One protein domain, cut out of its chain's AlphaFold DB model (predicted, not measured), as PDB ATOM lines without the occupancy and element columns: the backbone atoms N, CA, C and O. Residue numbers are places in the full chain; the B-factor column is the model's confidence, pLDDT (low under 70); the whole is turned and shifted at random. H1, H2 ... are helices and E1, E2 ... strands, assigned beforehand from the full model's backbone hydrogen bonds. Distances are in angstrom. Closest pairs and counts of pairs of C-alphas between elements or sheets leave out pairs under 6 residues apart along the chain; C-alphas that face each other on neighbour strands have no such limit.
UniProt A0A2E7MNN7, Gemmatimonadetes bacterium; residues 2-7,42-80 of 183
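AT A GLANCE: This is residues 2 to 7 and 42 to 80 of the 183 residues of a protein of Gemmatimonadetes bacterium (UniProt A0A2E7MNN7). Two small antiparallel strand pairs, E1 with E2 and the hairpin E3 with E4, pack together at one end of a rod, and H1 lies at the other end on an open loop of chain. The printed part has 45 residues with one named helix and four named strands, in the order E1, E2, H1, E3, E4, class mixed. It is loose, radius of gyration of the C-alphas 12.2 A, spanning 38 by 15 by 14 A.

HOW THE PARTS SIT: E1, residues 2 to 5, is antiparallel to E2, residues 43 to 47, with N 2 and O 47 2.8 A apart. H1, residues 51 to 58, is apart from E1; its O i to N i+4 pairs are all within hydrogen-bond range. E3, residues 68 to 70, forms a hairpin with E4, residues 76 to 78, with N 69 and O 77 2.9 A apart. The closest C-alphas of E1 and E3, Arg 2 and Arg 70, are 5.0 A apart; those of E2 and E4, Gly 43 and Tyr 77, 5.2 A.

IN THESE COORDINATES: E1 begins at C-alpha 2 (193.941, 227.427, 260.835). E2 is 11.5 A long and H1 10.7 A. E4 ends at C-alpha 78 (184.640, 220.975, 261.111).

THE WHOLE: The C-alphas of Ala 7 and Gly 60 are farthest apart, 38.4 A. Residues 8 to 41 are not printed; C-alphas 7 and 42 are 9.1 A apart across this cut. Residues 6 to 7 have pLDDT under 70.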
ATOM      1  N   ARG A   2     194.493 226.524 259.813       90.69
ATOM      2  CA  ARG A   2     193.941 227.427 260.835       90.69
ATOM      3  C   ARG A   2     192.579 227.926 260.381       90.69
ATOM      4  O   ARG A   2     192.381 228.130 259.183       90.69
ATOM      5  N   VAL A   3     191.676 228.085 261.335       87.88
ATOM      6  CA  VAL A   3     190.287 228.464 261.081       87.88
ATOM      7  C   VAL A   3     189.815 229.498 262.085       87.88
ATOM      8  O   VAL A   3     190.274 229.495 263.229       87.88
ATOM      9  N   SER A   4     188.888 230.344 261.660       83.25
ATOM     10  CA  SER A   4     188.109 231.206 262.542       83.25
ATOM     11  C   SER A   4     186.819 230.501 262.950       83.25
ATOM     12  O   SER A   4     186.396 229.541 262.299       83.25
ATOM     13  N   ASP A   5     186.145 231.034 263.971       78.25
ATOM     14  CA  ASP A   5     184.716 230.772 264.137       78.25
ATOM     15  C   ASP A   5     183.993 231.113 262.828       78.25
ATOM     16  O   ASP A   5     184.250 232.158 262.215       78.25
ATOM     17  N   GLY A   6     183.089 230.235 262.396       59.97
ATOM     18  CA  GLY A   6     182.139 230.528 261.331       59.97
ATOM     19  C   GLY A   6     181.106 231.545 261.816       59.97
ATOM     20  O   GLY A   6     179.963 231.192 262.081       59.97
ATOM     21  N   ALA A   7     181.511 232.804 261.986       45.47
ATOM     22  CA  ALA A   7     180.620 233.899 262.342       45.47
ATOM     23  C   ALA A   7     180.191 234.652 261.078       45.47
ATOM     24  O   ALA A   7     181.013 235.233 260.366       45.47
ATOM     25  N   VAL A  42     181.741 224.715 263.542       89.62
ATOM     26  CA  VAL A  42     181.963 224.879 262.096       89.62
ATOM     27  C   VAL A  42     182.855 226.095 261.866       89.62
ATOM     28  O   VAL A  42     182.580 227.172 262.389       89.62
ATOM     29  N   GLY A  43     183.954 225.904 261.138       90.38
ATOM     30  CA  GLY A  43     184.988 226.922 260.961       90.38
ATOM     31  C   GLY A  43     185.202 227.303 259.503       90.38
ATOM     32  O   GLY A  43     185.027 226.480 258.602       90.38
ATOM     33  N   GLU A  44     185.641 228.540 259.297       91.75
ATOM     34  CA  GLU A  44     186.063 229.069 257.996       91.75
ATOM     35  C   GLU A  44     187.589 229.051 257.894       91.75
ATOM     36  O   GLU A  44     188.294 229.283 258.879       91.75
ATOM     37  N   VAL A  45     188.124 228.743 256.713       94.00
ATOM     38  CA  VAL A  45     189.577 228.643 256.518       94.00
ATOM     39  C   VAL A  45     190.202 230.034 256.536       94.00
ATOM     40  O   VAL A  45     189.981 230.833 255.636       94.00
ATOM     41  N   GLU A  46     191.042 230.307 257.534       94.25
ATOM     42  CA  GLU A  46     191.848 231.534 257.569       94.25
ATOM     43  C   GLU A  46     193.186 231.345 256.853       94.25
ATOM     44  O   GLU A  46     193.702 232.256 256.207       94.25
ATOM     45  N   HIS A  47     193.805 230.174 257.042       93.62
ATOM     46  CA  HIS A  47     195.150 229.927 256.541       93.62
ATOM     47  C   HIS A  47     195.477 228.436 256.398       93.62
ATOM     48  O   HIS A  47     195.292 227.628 257.321       93.62
ATOM     49  N   ILE A  48     196.080 228.086 255.261       96.50
ATOM     50  CA  ILE A  48     196.702 226.787 255.014       96.50
ATOM     51  C   ILE A  48     198.223 226.928 255.087       96.50
ATOM     52  O   ILE A  48     198.840 227.599 254.266       96.50
ATOM     53  N   ASP A  49     198.826 226.235 256.054       95.50
ATOM     54  CA  ASP A  49     200.261 225.957 256.050       95.50
ATOM     55  C   ASP A  49     200.512 224.711 255.191       95.50
ATOM     56  O   ASP A  49     200.178 223.592 255.593       95.50
ATOM     57  N   ALA A  50     201.039 224.926 253.985       96.50
ATOM     58  CA  ALA A  50     201.314 223.873 253.011       96.50
ATOM     59  C   ALA A  50     202.685 223.200 253.202       96.50
ATOM     60  O   ALA A  50     202.949 222.193 252.545       96.50
ATOM     61  N   GLY A  51     203.548 223.704 254.096       97.69
ATOM     62  CA  GLY A  51     204.905 223.177 254.303       97.69
ATOM     63  C   GLY A  51     204.942 221.661 254.546       97.69
ATOM     64  O   GLY A  51     205.606 220.951 253.791       97.69
ATOM     65  N   PRO A  52     204.151 221.130 255.498       96.75
ATOM     66  CA  PRO A  52     204.089 219.689 255.743       96.75
ATOM     67  C   PRO A  52     203.588 218.867 254.545       96.75
ATOM     68  O   PRO A  52     203.942 217.699 254.412       96.75
ATOM     69  N   LEU A  53     202.753 219.445 253.672       97.75
ATOM     70  CA  LEU A  53     202.272 218.750 252.476       97.75
ATOM     71  C   LEU A  53     203.387 218.625 251.437       97.75
ATOM     72  O   LEU A  53     203.570 217.543 250.885       97.75
ATOM     73  N   PHE A  54     204.158 219.694 251.217       97.62
ATOM     74  CA  PHE A  54     205.312 219.660 250.318       97.62
ATOM     75  C   PHE A  54     206.371 218.657 250.783       97.62
ATOM     76  O   PHE A  54     206.814 217.849 249.976       97.62
ATOM     77  N   GLU A  55     206.692 218.612 252.080       97.69
ATOM     78  CA  GLU A  55     207.652 217.633 252.622       97.69
ATOM     79  C   GLU A  55     207.242 216.178 252.337       97.69
ATOM     80  O   GLU A  55     208.076 215.342 251.985       97.69
ATOM     81  N   LEU A  56     205.949 215.858 252.467       97.94
ATOM     82  CA  LEU A  56     205.430 214.525 252.151       97.94
ATOM     83  C   LEU A  56     205.516 214.227 250.647       97.94
ATOM     84  O   LEU A  56     205.952 213.138 250.264       97.94
ATOM     85  N   ILE A  57     205.123 215.186 249.806       96.81
ATOM     86  CA  ILE A  57     205.136 215.050 248.343       96.81
ATOM     87  C   ILE A  57     206.569 214.871 247.824       96.81
ATOM     88  O   ILE A  57     206.810 213.979 247.012       96.81
ATOM     89  N   ASP A  58     207.529 215.641 248.340       97.12
ATOM     90  CA  ASP A  58     208.946 215.570 247.958       97.12
ATOM     91  C   ASP A  58     209.581 214.217 248.318       97.12
ATOM     92  O   ASP A  58     210.516 213.754 247.659       97.12
ATOM     93  N   HIS A  59     209.042 213.533 249.329       98.00
ATOM     94  CA  HIS A  59     209.419 212.165 249.692       98.00
ATOM     95  C   HIS A  59     208.655 211.080 248.912       98.00
ATOM     96  O   HIS A  59     208.816 209.891 249.194       98.00
ATOM     97  N   GLY A  60     207.830 211.455 247.929       97.31
ATOM     98  CA  GLY A  60     207.032 210.526 247.127       97.31
ATOM     99  C   GLY A  60     205.860 209.903 247.888       97.31
ATOM    100  O   GLY A  60     205.380 208.835 247.506       97.31
ATOM    101  N   LEU A  61     205.412 210.534 248.977       98.19
ATOM    102  CA  LEU A  61     204.253 210.097 249.752       98.19
ATOM    103  C   LEU A  61     202.979 210.783 249.248       98.19
ATOM    104  O   LEU A  61     203.021 211.893 248.725       98.19
ATOM    105  N   LEU A  62     201.835 210.120 249.442       97.44
ATOM    106  CA  LEU A  62     200.513 210.654 249.113       97.44
ATOM    107  C   LEU A  62     199.833 211.192 250.384       97.44
ATOM    108  O   LEU A  62     199.412 210.386 251.221       97.44
ATOM    109  N   PRO A  63     199.696 212.519 250.553       97.38
ATOM    110  CA  PRO A  63     198.993 213.080 251.699       97.38
ATOM    111  C   PRO A  63     197.489 212.794 251.616       97.38
ATOM    112  O   PRO A  63     196.857 213.037 250.590       97.38
ATOM    113  N   VAL A  64     196.902 212.333 252.721       97.38
ATOM    114  CA  VAL A  64     195.446 212.214 252.891       97.38
ATOM    115  C   VAL A  64     195.033 213.156 254.015       97.38
ATOM    116  O   VAL A  64     195.452 212.981 255.159       97.38
ATOM    117  N   VAL A  65     194.238 214.175 253.685       96.44
ATOM    118  CA  VAL A  65     193.885 215.267 254.602       96.44
ATOM    119  C   VAL A  65     192.407 215.184 254.973       96.44
ATOM    120  O   VAL A  65     191.542 215.193 254.103       96.44
ATOM    121  N   ALA A  66     192.113 215.125 256.274       96.44
ATOM    122  CA  ALA A  66     190.756 215.293 256.788       96.44
ATOM    123  C   ALA A  66     190.429 216.796 256.936       96.44
ATOM    124  O   ALA A  66     191.303 217.549 257.376       96.44
ATOM    125  N   PRO A  67     189.198 217.248 256.623       94.56
ATOM    126  CA  PRO A  67     188.823 218.665 256.627       94.56
ATOM    127  C   PRO A  67     188.525 219.182 258.048       94.56
ATOM    128  O   PRO A  67     187.423 219.622 258.363       94.56
ATOM    129  N   ILE A  68     189.522 219.106 258.930       95.06
ATOM    130  CA  ILE A  68     189.450 219.591 260.312       95.06
ATOM    131  C   ILE A  68     190.443 220.739 260.484       95.06
ATOM    132  O   ILE A  68     191.621 220.630 260.130       95.06
ATOM    133  N   GLY A  69     189.960 221.848 261.034       94.31
ATOM    134  CA  GLY A  69     190.745 223.043 261.316       94.31
ATOM    135  C   GLY A  69     191.028 223.216 262.802       94.31
ATOM    136  O   GLY A  69     190.247 222.772 263.641       94.31
ATOM    137  N   ARG A  70     192.143 223.876 263.133       94.44
ATOM    138  CA  ARG A  70     192.441 224.304 264.506       94.44
ATOM    139  C   ARG A  70     192.110 225.782 264.671       94.44
ATOM    140  O   ARG A  70     192.664 226.597 263.931       94.44
ATOM    141  N   GLY A  71     191.258 226.095 265.640       92.25
ATOM    142  CA  GLY A  71     190.883 227.469 265.944       92.25
ATOM    143  C   GLY A  71     191.886 228.221 266.820       92.25
ATOM    144  O   GLY A  71     192.923 227.661 267.209       92.25
ATOM    145  N   PRO A  72     191.606 229.499 267.132       85.75
ATOM    146  CA  PRO A  72     192.534 230.382 267.831       85.75
ATOM    147  C   PRO A  72     192.934 229.896 269.228       85.75
ATOM    148  O   PRO A  72     194.055 230.173 269.660       85.75
ATOM    149  N   GLN A  73     192.056 229.171 269.935       88.06
ATOM    150  CA  GLN A  73     192.321 228.697 271.304       88.06
ATOM    151  C   GLN A  73     192.677 227.197 271.346       88.06
ATOM    152  O   GLN A  73     192.934 226.641 272.415       88.06
ATOM    153  N   GLY A  74     192.829 226.561 270.176       88.31
ATOM    154  CA  GLY A  74     193.300 225.182 270.022       88.31
ATOM    155  C   GLY A  74     192.200 224.130 269.857       88.31
ATOM    156  O   GLY A  74     192.517 222.958 269.644       88.31
ATOM    157  N   GLU A  75     190.937 224.531 269.917       91.25
ATOM    158  CA  GLU A  75     189.764 223.728 269.578       91.25
ATOM    159  C   GLU A  75     189.781 223.249 268.116       91.25
ATOM    160  O   GLU A  75     190.501 223.769 267.257       91.25
ATOM    161  N   SER A  76     188.994 222.210 267.843       93.56
ATOM    162  CA  SER A  76     188.846 221.630 266.507       93.56
ATOM    163  C   SER A  76     187.515 222.048 265.902       93.56
ATOM    164  O   SER A  76     186.478 221.867 266.536       93.56
ATOM    165  N   TYR A  77     187.548 222.531 264.664       94.44
ATOM    166  CA  TYR A  77     186.356 222.850 263.889       94.44
ATOM    167  C   TYR A  77     186.234 221.932 262.687       94.44
ATOM    168  O   TYR A  77     187.226 221.579 262.038       94.44
ATOM    169  N   ASN A  78     184.994 221.587 262.372       93.75
ATOM    170  CA  ASN A  78     184.640 220.975 261.111       93.75
ATOM    171  C   ASN A  78     184.659 222.042 260.012       93.75
ATOM    172  O   ASN A  78     184.064 223.107 260.171       93.75
ATOM    173  N   VAL A  79     185.323 221.753 258.900       93.69
ATOM    174  CA  VAL A  79     185.356 222.632 257.728       93.69
ATOM    175  C   VAL A  79     184.667 221.919 256.578       93.69
ATOM    176  O   VAL A  79     184.751 220.698 256.444       93.69
ATOM    177  N   ASN A  80     183.981 222.672 255.721       92.06
ATOM    178  CA  ASN A  80     183.461 222.108 254.485       92.06
ATOM    179  C   ASN A  80     184.613 221.503 253.652       92.06
ATOM    180  O   ASN A  80     185.635 222.151 253.424       92.06
TER     181      ASN A  80